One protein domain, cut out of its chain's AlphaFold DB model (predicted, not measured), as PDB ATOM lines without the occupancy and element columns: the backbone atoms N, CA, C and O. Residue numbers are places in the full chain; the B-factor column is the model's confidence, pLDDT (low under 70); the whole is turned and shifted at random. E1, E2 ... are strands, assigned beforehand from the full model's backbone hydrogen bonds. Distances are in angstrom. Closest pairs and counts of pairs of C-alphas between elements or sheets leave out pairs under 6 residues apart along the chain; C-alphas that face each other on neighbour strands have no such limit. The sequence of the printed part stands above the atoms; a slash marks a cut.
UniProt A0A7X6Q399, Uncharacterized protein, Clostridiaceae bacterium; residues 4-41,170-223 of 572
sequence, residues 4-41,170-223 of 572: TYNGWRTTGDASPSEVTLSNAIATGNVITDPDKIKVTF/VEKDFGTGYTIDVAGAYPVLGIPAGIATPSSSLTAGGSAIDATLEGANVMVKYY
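This is residues 4 to 41 and 170 to 223 of the 572 residues of an uncharacterized protein of Clostridiaceae bacterium (UniProt A0A7X6Q399). Two small sheets lie partly face to face with their strands crossed, E1, E9, E3 and E4 in the one and E2, E6 and E5 in the other, and the hairpin of E7 and E8 reaches away from them as an arm. You will find 92 residues printed, with nine named strands, E1 to E9 in chain order, and no named helix. Each sheet is antiparallel; the class is all strand, though under half of the residues, 45, are in named elements. The whole is only just compact, close to loose, with a radius of gyration of the C-alphas of 14.7 A, and elongated, spanning 49 by 28 by 20 A.

Start at the first printed residue, in E1, residues 4 to 6, an edge strand. Its antiparallel neighbour is E9, residues 215 to 221, with N 5 and O 216 at 2.8 A, within hydrogen-bond range. E9 is staggered: residues 215 to 217 pair with E1, and 218 to 221 with E3, residues 38 to 41, where N 40 and O 219 are 2.8 A apart. Beside E3 look for the other edge strand, E4, residues 170 to 173, with N 41 and O 170 at 2.9 A. This sheet is only just strongly twisted, its C-alphas up to 4.3 A off its best plane. The second sheet runs E2, residues 17 to 20, E6, residues 188 to 191, and E5, residues 179 to 181; N 19 and O 189 are 2.8 A apart, N 181 and O 188 2.9 A. E5 and E6 form a hairpin. The two sheets make a sandwich, two sheets face to face, with strands at 53 degrees; the closest C-alphas of E1 and E2 are those of Tyr 5 and Ser 17, 5.8 A. E7, residues 196 to 204, and E8, residues 207 to 213, form a hairpin, with N 197 and O 211 at 2.8 A. E8 runs on into E9 across a break of 1 residue, at 92 degrees.

Find C-alpha 4 at (-7.588, -1.381, -51.156), where E1 begins. From C-alpha 196 at (1.395, 10.212, -44.103), E7 covers 16.1 A and bends by 100 degrees at residue 201. E8 covers 18.6 A and E9 18.8 A, ending at C-alpha 221 at (-11.527, -2.610, -36.822).

The C-alphas of Ala 185 and Gly 205 are the two farthest apart, 49.7 A. Residues 42 to 169 are not printed; C-alphas 41 and 170 are 5.4 A apart across the cut. E2 to E3 is a long link of 17 residues. The model's pLDDT is under 70 at residues 7 to 15, 23 to 28 and 199 to 211.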
ATOM      1  N   THR A   4      -8.862  -1.946 -50.697       71.00
ATOM      2  CA  THR A   4      -7.588  -1.381 -51.156       71.00
ATOM      3  C   THR A   4      -7.659   0.140 -51.113       71.00
ATOM      4  O   THR A   4      -8.551   0.734 -51.711       71.00
ATOM      5  N   TYR A   5      -6.714   0.777 -50.430       77.38
ATOM      6  CA  TYR A   5      -6.544   2.225 -50.431       77.38
ATOM      7  C   TYR A   5      -5.721   2.645 -51.645       77.38
ATOM      8  O   TYR A   5      -4.665   2.063 -51.899       77.38
ATOM      9  N   ASN A   6      -6.188   3.673 -52.354       71.12
ATOM     10  CA  ASN A   6      -5.426   4.362 -53.386       71.12
ATOM     11  C   ASN A   6      -5.184   5.811 -52.944       71.12
ATOM     12  O   ASN A   6      -6.092   6.646 -52.960       71.12
ATOM     13  N   GLY A   7      -3.959   6.088 -52.506       62.81
ATOM     14  CA  GLY A   7      -3.554   7.414 -52.053       62.81
ATOM     15  C   GLY A   7      -3.082   8.323 -53.179       62.81
ATOM     16  O   GLY A   7      -2.929   9.523 -52.955       62.81
ATOM     17  N   TRP A   8      -2.869   7.777 -54.380       61.66
ATOM     18  CA  TRP A   8      -2.454   8.553 -55.539       61.66
ATOM     19  C   TRP A   8      -3.668   9.175 -56.230       61.66
ATOM     20  O   TRP A   8      -4.542   8.480 -56.750       61.66
ATOM     21  N   ARG A   9      -3.729  10.507 -56.213       62.06
ATOM     22  CA  ARG A   9      -4.839  11.297 -56.754       62.06
ATOM     23  C   ARG A   9      -4.290  12.386 -57.669       62.06
ATOM     24  O   ARG A   9      -3.277  13.012 -57.357       62.06
ATOM     25  N   THR A  10      -4.948  12.610 -58.805       52.34
ATOM     26  CA  THR A  10      -4.635  13.739 -59.690       52.34
ATOM     27  C   THR A  10      -4.891  15.057 -58.964       52.34
ATOM     28  O   THR A  10      -5.799  15.144 -58.139       52.34
ATOM     29  N   THR A  11      -4.118  16.099 -59.275       46.59
ATOM     30  CA  THR A  11      -4.268  17.428 -58.666       46.59
ATOM     31  C   THR A  11      -5.722  17.912 -58.753       46.59
ATOM     32  O   THR A  11      -6.239  18.120 -59.848       46.59
ATOM     33  N   GLY A  12      -6.382  18.074 -57.599       48.91
ATOM     34  CA  GLY A  12      -7.782  18.508 -57.492       48.91
ATOM     35  C   GLY A  12      -8.805  17.406 -57.174       48.91
ATOM     36  O   GLY A  12      -9.939  17.746 -56.847       48.91
ATOM     37  N   ASP A  13      -8.431  16.120 -57.207       57.25
ATOM     38  CA  ASP A  13      -9.299  15.027 -56.744       57.25
ATOM     39  C   ASP A  13      -9.183  14.854 -55.218       57.25
ATOM     40  O   ASP A  13      -8.175  14.367 -54.705       57.25
ATOM     41  N   ALA A  14     -10.225  15.282 -54.502       63.44
ATOM     42  CA  ALA A  14     -10.364  15.145 -53.051       63.44
ATOM     43  C   ALA A  14     -11.270  13.966 -52.646       63.44
ATOM     44  O   ALA A  14     -11.648  13.857 -51.478       63.44
ATOM     45  N   SER A  15     -11.656  13.109 -53.596       68.19
ATOM     46  CA  SER A  15     -12.583  12.009 -53.333       68.19
ATOM     47  C   SER A  15     -11.944  10.985 -52.389       68.19
ATOM     48  O   SER A  15     -10.790  10.593 -52.606       68.19
ATOM     49  N   PRO A  16     -12.664  10.515 -51.356       74.88
ATOM     50  CA  PRO A  16     -12.141   9.493 -50.466       74.88
ATOM     51  C   PRO A  16     -11.941   8.161 -51.204       74.88
ATOM     52  O   PRO A  16     -12.552   7.879 -52.238       74.88
ATOM     53  N   SER A  17     -11.048   7.325 -50.683       78.69
ATOM     54  CA  SER A  17     -10.991   5.910 -51.048       78.69
ATOM     55  C   SER A  17     -12.034   5.162 -50.231       78.69
ATOM     56  O   SER A  17     -11.970   5.178 -49.004       78.69
ATOM     57  N   GLU A  18     -12.985   4.523 -50.903       82.06
ATOM     58  CA  GLU A  18     -14.086   3.820 -50.250       82.06
ATOM     59  C   GLU A  18     -13.718   2.368 -49.932       82.06
ATOM     60  O   GLU A  18     -13.187   1.635 -50.768       82.06
ATOM     61  N   VAL A  19     -14.012   1.950 -48.704       80.75
ATOM     62  CA  VAL A  19     -13.821   0.587 -48.209       80.75
ATOM     63  C   VAL A  19     -15.152   0.083 -47.670       80.75
ATOM     64  O   VAL A  19     -15.676   0.613 -46.692       80.75
ATOM     65  N   THR A  20     -15.713  -0.946 -48.303       81.56
ATOM     66  CA  THR A  20     -16.992  -1.532 -47.889       81.56
ATOM     67  C   THR A  20     -16.788  -2.541 -46.760       81.56
ATOM     68  O   THR A  20     -16.029  -3.501 -46.893       81.56
ATOM     69  N   LEU A  21     -17.513  -2.368 -45.656       76.94
ATOM     70  CA  LEU A  21     -17.499  -3.289 -44.519       76.94
ATOM     71  C   LEU A  21     -18.445  -4.472 -44.774       76.94
ATOM     72  O   LEU A  21     -19.513  -4.579 -44.179       76.94
ATOM     73  N   SER A  22     -18.049  -5.383 -45.667       71.38
ATOM     74  CA  SER A  22     -18.876  -6.527 -46.095       71.38
ATOM     75  C   SER A  22     -19.200  -7.547 -44.994       71.38
ATOM     76  O   SER A  22     -20.039  -8.419 -45.199       71.38
ATOM     77  N   ASN A  23     -18.506  -7.474 -43.856       66.44
ATOM     78  CA  ASN A  23     -18.683  -8.381 -42.722       66.44
ATOM     79  C   ASN A  23     -19.557  -7.788 -41.604       66.44
ATOM     80  O   ASN A  23     -19.716  -8.442 -40.579       66.44
ATOM     81  N   ALA A  24     -20.094  -6.574 -41.773       61.22
ATOM     82  CA  ALA A  24     -21.006  -5.984 -40.795       61.22
ATOM     83  C   ALA A  24     -22.277  -6.838 -40.659       61.22
ATOM     84  O   ALA A  24     -22.857  -7.241 -41.671       61.22
ATOM     85  N   ILE A  25     -22.713  -7.095 -39.421       61.50
ATOM     86  CA  ILE A  25     -23.920  -7.890 -39.142       61.50
ATOM     87  C   ILE A  25     -25.180  -7.128 -39.577       61.50
ATOM     88  O   ILE A  25     -26.087  -7.715 -40.171       61.50
ATOM     89  N   ALA A  26     -25.228  -5.817 -39.315       64.38
ATOM     90  CA  ALA A  26     -26.310  -4.926 -39.727       64.38
ATOM     91  C   ALA A  26     -25.803  -3.486 -39.920       64.38
ATOM     92  O   ALA A  26     -24.926  -3.016 -39.198       64.38
ATOM     93  N   THR A  27     -26.369  -2.764 -40.889       66.38
ATOM     94  CA  THR A  27     -25.892  -1.433 -41.309       66.38
ATOM     95  C   THR A  27     -26.110  -0.341 -40.266       66.38
ATOM     96  O   THR A  27     -25.241   0.509 -40.100       66.38
ATOM     97  N   GLY A  28     -27.226  -0.387 -39.532       65.75
ATOM     98  CA  GLY A  28     -27.573   0.595 -38.496       65.75
ATOM     99  C   GLY A  28     -26.837   0.418 -37.168       65.75
ATOM    100  O   GLY A  28     -26.944   1.274 -36.297       65.75
ATOM    101  N   ASN A  29     -26.083  -0.671 -37.025       70.06
ATOM    102  CA  ASN A  29     -25.522  -1.083 -35.747       70.06
ATOM    103  C   ASN A  29     -24.032  -0.770 -35.609       70.06
ATOM    104  O   ASN A  29     -23.476  -0.911 -34.520       70.06
ATOM    105  N   VAL A  30     -23.364  -0.360 -36.690       74.75
ATOM    106  CA  VAL A  30     -21.957   0.040 -36.617       74.75
ATOM    107  C   VAL A  30     -21.848   1.340 -35.832       74.75
ATOM    108  O   VAL A  30     -22.453   2.349 -36.185       74.75
ATOM    109  N   ILE A  31     -21.045   1.310 -34.771       77.62
ATOM    110  CA  ILE A  31     -20.790   2.479 -33.937       77.62
ATOM    111  C   ILE A  31     -19.897   3.434 -34.728       77.62
ATOM    112  O   ILE A  31     -18.761   3.103 -35.067       77.62
ATOM    113  N   THR A  32     -20.424   4.620 -35.034       77.69
ATOM    114  CA  THR A  32     -19.758   5.623 -35.881       77.69
ATOM    115  C   THR A  32     -18.808   6.544 -35.117       77.69
ATOM    116  O   THR A  32     -18.243   7.466 -35.709       77.69
ATOM    117  N   ASP A  33     -18.644   6.335 -33.810       80.69
ATOM    118  CA  ASP A  33     -17.748   7.134 -32.982       80.69
ATOM    119  C   ASP A  33     -16.296   6.979 -33.463       80.69
ATOM    120  O   ASP A  33     -15.814   5.849 -33.588       80.69
ATOM    121  N   PRO A  34     -15.562   8.084 -33.699       77.81
ATOM    122  CA  PRO A  34     -14.193   8.021 -34.207       77.81
ATOM    123  C   PRO A  34     -13.253   7.156 -33.352       77.81
ATOM    124  O   PRO A  34     -12.473   6.373 -33.886       77.81
ATOM    125  N   ASP A  35     -13.400   7.194 -32.028       77.06
ATOM    126  CA  ASP A  35     -12.568   6.415 -31.097       77.06
ATOM    127  C   ASP A  35     -12.843   4.896 -31.146       77.06
ATOM    128  O   ASP A  35     -12.101   4.095 -30.572       77.06
ATOM    129  N   LYS A  36     -13.923   4.479 -31.818       76.75
ATOM    130  CA  LYS A  36     -14.353   3.081 -31.973       76.75
ATOM    131  C   LYS A  36     -14.039   2.522 -33.359       76.75
ATOM    132  O   LYS A  36     -14.318   1.355 -33.627       76.75
ATOM    133  N   ILE A  37     -13.426   3.307 -34.238       81.69
ATOM    134  CA  ILE A  37     -13.022   2.849 -35.563       81.69
ATOM    135  C   ILE A  37     -11.512   3.011 -35.694       81.69
ATOM    136  O   ILE A  37     -10.946   4.072 -35.447       81.69
ATOM    137  N   LYS A  38     -10.843   1.941 -36.120       84.81
ATOM    138  CA  LYS A  38      -9.416   1.964 -36.435       84.81
ATOM    139  C   LYS A  38      -9.167   1.453 -37.833       84.81
ATOM    140  O   LYS A  38      -9.739   0.444 -38.251       84.81
ATOM    141  N   VAL A  39      -8.282   2.140 -38.544       84.31
ATOM    142  CA  VAL A  39      -7.917   1.804 -39.917       84.31
ATOM    143  C   VAL A  39      -6.451   1.405 -39.940       84.31
ATOM    144  O   VAL A  39      -5.560   2.202 -39.649       84.31
ATOM    145  N   THR A  40      -6.196   0.149 -40.283       85.94
ATOM    146  CA  THR A  40      -4.853  -0.397 -40.442       85.94
ATOM    147  C   THR A  40      -4.508  -0.471 -41.919       85.94
ATOM    148  O   THR A  40      -5.210  -1.101 -42.713       85.94
ATOM    149  N   PHE A  41      -3.381   0.132 -42.275       80.88
ATOM    150  CA  PHE A  41      -2.782   0.044 -43.596       80.88
ATOM    151  C   PHE A  41      -1.641  -0.973 -43.536       80.88
ATOM    152  O   PHE A  41      -0.711  -0.817 -42.740       80.88
ATOM    153  N   VAL A 170       0.796   0.222 -40.287       77.75
ATOM    154  CA  VAL A 170       0.447   1.449 -39.568       77.75
ATOM    155  C   VAL A 170      -1.037   1.444 -39.267       77.75
ATOM    156  O   VAL A 170      -1.868   1.372 -40.169       77.75
ATOM    157  N   GLU A 171      -1.353   1.539 -37.984       84.25
ATOM    158  CA  GLU A 171      -2.700   1.794 -37.494       84.25
ATOM    159  C   GLU A 171      -2.895   3.305 -37.338       84.25
ATOM    160  O   GLU A 171      -2.015   4.010 -36.836       84.25
ATOM    161  N   LYS A 172      -4.033   3.809 -37.811       82.25
ATOM    162  CA  LYS A 172      -4.472   5.188 -37.613       82.25
ATOM    163  C   LYS A 172      -5.841   5.174 -36.950       82.25
ATOM    164  O   LYS A 172      -6.715   4.393 -37.337       82.25
ATOM    165  N   ASP A 173      -6.013   6.065 -35.984       82.31
ATOM    166  CA  ASP A 173      -7.325   6.352 -35.419       82.31
ATOM    167  C   ASP A 173      -8.201   7.020 -36.484       82.31
ATOM    168  O   ASP A 173      -7.712   7.769 -37.343       82.31
ATOM    169  N   PHE A 174      -9.499   6.724 -36.455       82.88
ATOM    170  CA  PHE A 174     -10.458   7.392 -37.319       82.88
ATOM    171  C   PHE A 174     -10.547   8.865 -36.919       82.88
ATOM    172  O   PHE A 174     -10.677   9.200 -35.745       82.88
ATOM    173  N   GLY A 175     -10.423   9.770 -37.886       79.56
ATOM    174  CA  GLY A 175     -10.240  11.184 -37.572       79.56
ATOM    175  C   GLY A 175     -10.666  12.116 -38.692       79.56
ATOM    176  O   GLY A 175     -11.454  11.764 -39.568       79.56
ATOM    177  N   THR A 176     -10.137  13.336 -38.664       77.94
ATOM    178  CA  THR A 176     -10.502  14.394 -39.610       77.94
ATOM    179  C   THR A 176     -10.348  13.943 -41.066       77.94
ATOM    180  O   THR A 176      -9.282  13.486 -41.475       77.94
ATOM    181  N   GLY A 177     -11.411  14.105 -41.858       76.69
ATOM    182  CA  GLY A 177     -11.440  13.766 -43.284       76.69
ATOM    183  C   GLY A 177     -11.862  12.328 -43.595       76.69
ATOM    184  O   GLY A 177     -12.156  12.036 -44.752       76.69
ATOM    185  N   TYR A 178     -11.943  11.450 -42.591       84.81
ATOM    186  CA  TYR A 178     -12.596  10.161 -42.766       84.81
ATOM    187  C   TYR A 178     -14.120  10.319 -42.716       84.81
ATOM    188  O   TYR A 178     -14.649  11.192 -42.030       84.81
ATOM    189  N   THR A 179     -14.831   9.473 -43.455       87.06
ATOM    190  CA  THR A 179     -16.300   9.453 -43.500       87.06
ATOM    191  C   THR A 179     -16.807   8.026 -43.351       87.06
ATOM    192  O   THR A 179     -16.101   7.074 -43.682       87.06
ATOM    193  N   ILE A 180     -18.016   7.867 -42.821       85.38
ATOM    194  CA  ILE A 180     -18.715   6.585 -42.780       85.38
ATOM    195  C   ILE A 180     -20.146   6.802 -43.265       85.38
ATOM    196  O   ILE A 180     -20.856   7.661 -42.746       85.38
ATOM    197  N   ASP A 181     -20.541   6.055 -44.291       84.81
ATOM    198  CA  ASP A 181     -21.903   6.035 -44.816       84.81
ATOM    199  C   ASP A 181     -22.562   4.699 -44.469       84.81
ATOM    200  O   ASP A 181     -22.043   3.634 -44.799       84.81
ATOM    201  N   VAL A 182     -23.710   4.755 -43.795       81.69
ATOM    202  CA  VAL A 182     -24.497   3.592 -43.351       81.69
ATOM    203  C   VAL A 182     -25.798   3.417 -44.147       81.69
ATOM    204  O   VAL A 182     -26.614   2.563 -43.811       81.69
ATOM    205  N   ALA A 183     -26.017   4.204 -45.210       77.38
ATOM    206  CA  ALA A 183     -27.256   4.183 -45.992       77.38
ATOM    207  C   ALA A 183     -27.385   2.972 -46.944       77.38
ATOM    208  O   ALA A 183     -28.489   2.659 -47.396       77.38
ATOM    209  N   GLY A 184     -26.271   2.307 -47.276       70.69
ATOM    210  CA  GLY A 184     -26.222   1.145 -48.174       70.69
ATOM    211  C   GLY A 184     -26.494  -0.203 -47.488       70.69
ATOM    212  O   GLY A 184     -26.762  -0.266 -46.297       70.69
ATOM    213  N   ALA A 185     -26.389  -1.307 -48.244       71.38
ATOM    214  CA  ALA A 185     -26.509  -2.677 -47.709       71.38
ATOM    215  C   ALA A 185     -25.341  -3.079 -46.785       71.38
ATOM    216  O   ALA A 185     -25.487  -3.981 -45.967       71.38
ATOM    217  N   TYR A 186     -24.204  -2.395 -46.917       77.06
ATOM    218  CA  TYR A 186     -23.044  -2.487 -46.036       77.06
ATOM    219  C   TYR A 186     -22.504  -1.076 -45.799       77.06
ATOM    220  O   TYR A 186     -22.515  -0.283 -46.748       77.06
ATOM    221  N   PRO A 187     -22.003  -0.757 -44.593       81.31
ATOM    222  CA  PRO A 187     -21.372   0.529 -44.346       81.31
ATOM    223  C   PRO A 187     -20.144   0.741 -45.236       81.31
ATOM    224  O   PRO A 187     -19.365  -0.190 -45.478       81.31
ATOM    225  N   VAL A 188     -19.963   1.969 -45.710       84.31
ATOM    226  CA  VAL A 188     -18.848   2.373 -46.569       84.31
ATOM    227  C   VAL A 188     -17.985   3.378 -45.825       84.31
ATOM    228  O   VAL A 188     -18.444   4.449 -45.436       84.31
ATOM    229  N   LEU A 189     -16.718   3.024 -45.630       84.69
ATOM    230  CA  LEU A 189     -15.720   3.881 -45.015       84.69
ATOM    231  C   LEU A 189     -15.001   4.697 -46.091       84.69
ATOM    232  O   LEU A 189     -14.315   4.124 -46.934       84.69
ATOM    233  N   GLY A 190     -15.105   6.020 -46.047       86.56
ATOM    234  CA  GLY A 190     -14.313   6.914 -46.881       86.56
ATOM    235  C   GLY A 190     -13.011   7.305 -46.186       86.56
ATOM    236  O   GLY A 190     -13.030   7.956 -45.144       86.56
ATOM    237  N   ILE A 191     -11.876   6.928 -46.771       85.56
ATOM    238  CA  ILE A 191     -10.530   7.243 -46.278       85.56
ATOM    239  C   ILE A 191      -9.981   8.449 -47.055       85.56
ATOM    240  O   ILE A 191      -9.952   8.392 -48.289       85.56
ATOM    241  N   PRO A 192      -9.518   9.522 -46.385       82.69
ATOM    242  CA  PRO A 192      -9.005  10.702 -47.068       82.69
ATOM    243  C   PRO A 192      -7.695  10.396 -47.800       82.69
ATOM    244  O   PRO A 192      -6.924   9.522 -47.405       82.69
ATOM    245  N   ALA A 193      -7.432  11.139 -48.875       75.12
ATOM    246  CA  ALA A 193      -6.160  11.067 -49.583       75.12
ATOM    247  C   ALA A 193      -5.006  11.650 -48.742       75.12
ATOM    248  O   ALA A 193      -5.220  12.418 -47.804       75.12
ATOM    249  N   GLY A 194      -3.763  11.327 -49.112       72.69
ATOM    250  CA  GLY A 194      -2.580  11.964 -48.522       72.69
ATOM    251  C   GLY A 194      -2.167  11.449 -47.138       72.69
ATOM    252  O   GLY A 194      -1.464  12.157 -46.421       72.69
ATOM    253  N   ILE A 195      -2.574  10.236 -46.743       77.38
ATOM    254  CA  ILE A 195      -2.156   9.640 -45.462       77.38
ATOM    255  C   ILE A 195      -0.624   9.547 -45.375       77.38
ATOM    256  O   ILE A 195       0.010   8.870 -46.187       77.38
ATOM    257  N   ALA A 196      -0.043  10.194 -44.362       76.12
ATOM    258  CA  ALA A 196       1.395  10.212 -44.103       76.12
ATOM    259  C   ALA A 196       1.821   9.193 -43.028       76.12
ATOM    260  O   ALA A 196       1.140   8.995 -42.007       76.12
ATOM    261  N   THR A 197       2.971   8.553 -43.255       72.38
ATOM    262  CA  THR A 197       3.583   7.554 -42.368       72.38
ATOM    263  C   THR A 197       5.104   7.735 -42.281       72.38
ATOM    264  O   THR A 197       5.726   7.987 -43.316       72.38
ATOM    265  N   PRO A 198       5.724   7.557 -41.100       72.19
ATOM    266  CA  PRO A 198       7.175   7.643 -40.961       72.19
ATOM    267  C   PRO A 198       7.904   6.610 -41.831       72.19
ATOM    268  O   PRO A 198       7.505   5.442 -41.918       72.19
ATOM    269  N   SER A 199       8.995   7.022 -42.472       67.25
ATOM    270  CA  SER A 199       9.875   6.150 -43.253       67.25
ATOM    271  C   SER A 199      11.084   5.689 -42.442       67.25
ATOM    272  O   SER A 199      11.771   6.502 -41.830       67.25
ATOM    273  N   SER A 200      11.365   4.383 -42.453       64.75
ATOM    274  CA  SER A 200      12.547   3.810 -41.794       64.75
ATOM    275  C   SER A 200      13.833   4.031 -42.590       64.75
ATOM    276  O   SER A 200      14.907   4.134 -42.003       64.75
ATOM    277  N   SER A 201      13.735   4.127 -43.917       60.34
ATOM    278  CA  SER A 201      14.865   4.367 -44.824       60.34
ATOM    279  C   SER A 201      15.275   5.833 -44.923       60.34
ATOM    280  O   SER A 201      16.315   6.136 -45.506       60.34
ATOM    281  N   LEU A 202      14.489   6.759 -44.366       56.38
ATOM    282  CA  LEU A 202      14.760   8.189 -44.449       56.38
ATOM    283  C   LEU A 202      14.856   8.810 -43.074       56.38
ATOM    284  O   LEU A 202      13.857   8.909 -42.370       56.38
ATOM    285  N   THR A 203      16.038   9.325 -42.745       55.75
ATOM    286  CA  THR A 203      16.215  10.145 -41.553       55.75
ATOM    287  C   THR A 203      16.770  11.517 -41.911       55.75
ATOM    288  O   THR A 203      17.692  11.639 -42.713       55.75
ATOM    289  N   ALA A 204      16.206  12.564 -41.316       48.28
ATOM    290  CA  ALA A 204      16.800  13.895 -41.275       48.28
ATOM    291  C   ALA A 204      17.258  14.153 -39.839       48.28
ATOM    292  O   ALA A 204      16.455  14.096 -38.909       48.28
ATOM    293  N   GLY A 205      18.559  14.387 -39.640       51.09
ATOM    294  CA  GLY A 205      19.114  14.629 -38.302       51.09
ATOM    295  C   GLY A 205      18.831  13.499 -37.299       51.09
ATOM    296  O   GLY A 205      18.601  13.771 -36.126       51.09
ATOM    297  N   GLY A 206      18.776  12.243 -37.763       54.00
ATOM    298  CA  GLY A 206      18.486  11.068 -36.930       54.00
ATOM    299  C   GLY A 206      17.000  10.799 -36.652       54.00
ATOM    300  O   GLY A 206      16.692   9.831 -35.965       54.00
ATOM    301  N   SER A 207      16.077  11.606 -37.188       59.72
ATOM    302  CA  SER A 207      14.624  11.401 -37.058       59.72
ATOM    303  C   SER A 207      14.002  10.957 -38.379       59.72
ATOM    304  O   SER A 207      14.364  11.492 -39.424       59.72
ATOM    305  N   ALA A 208      13.068  10.003 -38.337       66.06
ATOM    306  CA  ALA A 208      12.357   9.511 -39.519       66.06
ATOM    307  C   ALA A 208      11.593  10.636 -40.247       66.06
ATOM    308  O   ALA A 208      10.973  11.479 -39.599       66.06
ATOM    309  N   ILE A 209      11.620  10.640 -41.582       65.81
ATOM    310  CA  ILE A 209      10.832  11.567 -42.412       65.81
ATOM    311  C   ILE A 209       9.478  10.929 -42.741       65.81
ATOM    312  O   ILE A 209       9.418   9.763 -43.136       65.81
ATOM    313  N   ASP A 210       8.399  11.703 -42.624       68.56
ATOM    314  CA  ASP A 210       7.057  11.285 -43.031       68.56
ATOM    315  C   ASP A 210       6.916  11.233 -44.557       68.56
ATOM    316  O   ASP A 210       7.295  12.157 -45.277       68.56
ATOM    317  N   ALA A 211       6.317  10.155 -45.054       66.50
ATOM    318  CA  ALA A 211       6.038   9.953 -46.466       66.50
ATOM    319  C   ALA A 211       4.586   9.523 -46.699       66.50
ATOM    320  O   ALA A 211       3.964   8.855 -45.871       66.50
ATOM    321  N   THR A 212       4.042   9.923 -47.845       71.81
ATOM    322  CA  THR A 212       2.650   9.664 -48.227       71.81
ATOM    323  C   THR A 212       2.490   8.237 -48.744       71.81
ATOM    324  O   THR A 212       3.296   7.788 -49.561       71.81
ATOM    325  N   LEU A 213       1.447   7.538 -48.288       71.44
ATOM    326  CA  LEU A 213       1.082   6.198 -48.751       71.44
ATOM    327  C   LEU A 213       0.488   6.255 -50.167       71.44
ATOM    328  O   LEU A 213      -0.559   6.870 -50.366       71.44
ATOM    329  N   GLU A 214       1.115   5.580 -51.136       70.81
ATOM    330  CA  GLU A 214       0.611   5.497 -52.519       70.81
ATOM    331  C   GLU A 214      -0.546   4.495 -52.663       70.81
ATOM    332  O   GLU A 214      -1.535   4.765 -53.341       70.81
ATOM    333  N   GLY A 215      -0.480   3.367 -51.960       72.06
ATOM    334  CA  GLY A 215      -1.570   2.398 -51.909       72.06
ATOM    335  C   GLY A 215      -1.379   1.394 -50.786       72.06
ATOM    336  O   GLY A 215      -0.252   1.212 -50.329       72.06
ATOM    337  N   ALA A 216      -2.456   0.766 -50.316       74.81
ATOM    338  CA  ALA A 216      -2.389  -0.183 -49.206       74.81
ATOM    339  C   ALA A 216      -3.528  -1.191 -49.174       74.81
ATOM    340  O   ALA A 216      -4.639  -0.878 -49.597       74.81
ATOM    341  N   ASN A 217      -3.290  -2.367 -48.588       81.00
ATOM    342  CA  ASN A 217      -4.411  -3.173 -48.119       81.00
ATOM    343  C   ASN A 217      -4.948  -2.534 -46.846       81.00
ATOM    344  O   ASN A 217      -4.188  -2.247 -45.917       81.00
ATOM    345  N   VAL A 218      -6.260  -2.345 -46.806       82.19
ATOM    346  CA  VAL A 218      -6.934  -1.765 -45.655       82.19
ATOM    347  C   VAL A 218      -7.587  -2.870 -44.842       82.19
ATOM    348  O   VAL A 218      -8.295  -3.747 -45.360       82.19
ATOM    349  N   MET A 219      -7.347  -2.815 -43.541       83.19
ATOM    350  CA  MET A 219      -8.120  -3.527 -42.538       83.19
ATOM    351  C   MET A 219      -8.798  -2.489 -41.654       83.19
ATOM    352  O   MET A 219      -8.199  -1.477 -41.308       83.19
ATOM    353  N   VAL A 220     -10.060  -2.724 -41.328       80.75
ATOM    354  CA  VAL A 220     -10.852  -1.845 -40.473       80.75
ATOM    355  C   VAL A 220     -11.267  -2.662 -39.267       80.75
ATOM    356  O   VAL A 220     -11.813  -3.756 -39.419       80.75
ATOM    357  N   LYS A 221     -10.982  -2.133 -38.085       81.88
ATOM    358  CA  LYS A 221     -11.527  -2.610 -36.822       81.88
ATOM    359  C   LYS A 221     -12.633  -1.643 -36.423       81.88
ATOM    360  O   LYS A 221     -12.411  -0.435 -36.416       81.88
ATOM    361  N   TYR A 222     -13.810  -2.173 -36.136       78.94
ATOM    362  CA  TYR A 222     -14.988  -1.400 -35.758       78.94
ATOM    363  C   TYR A 222     -15.738  -2.131 -34.646       78.94
ATOM    364  O   TYR A 222     -15.509  -3.321 -34.416       78.94
ATOM    365  N   TYR A 223     -16.627  -1.409 -33.974       75.75
ATOM    366  CA  TYR A 223     -17.581  -1.976 -33.031       75.75
ATOM    367  C   TYR A 223     -18.969  -1.975 -33.661       75.75
ATOM    368  O   TYR A 223     -19.345  -1.025 -34.349       75.75
TER     369      TYR A 223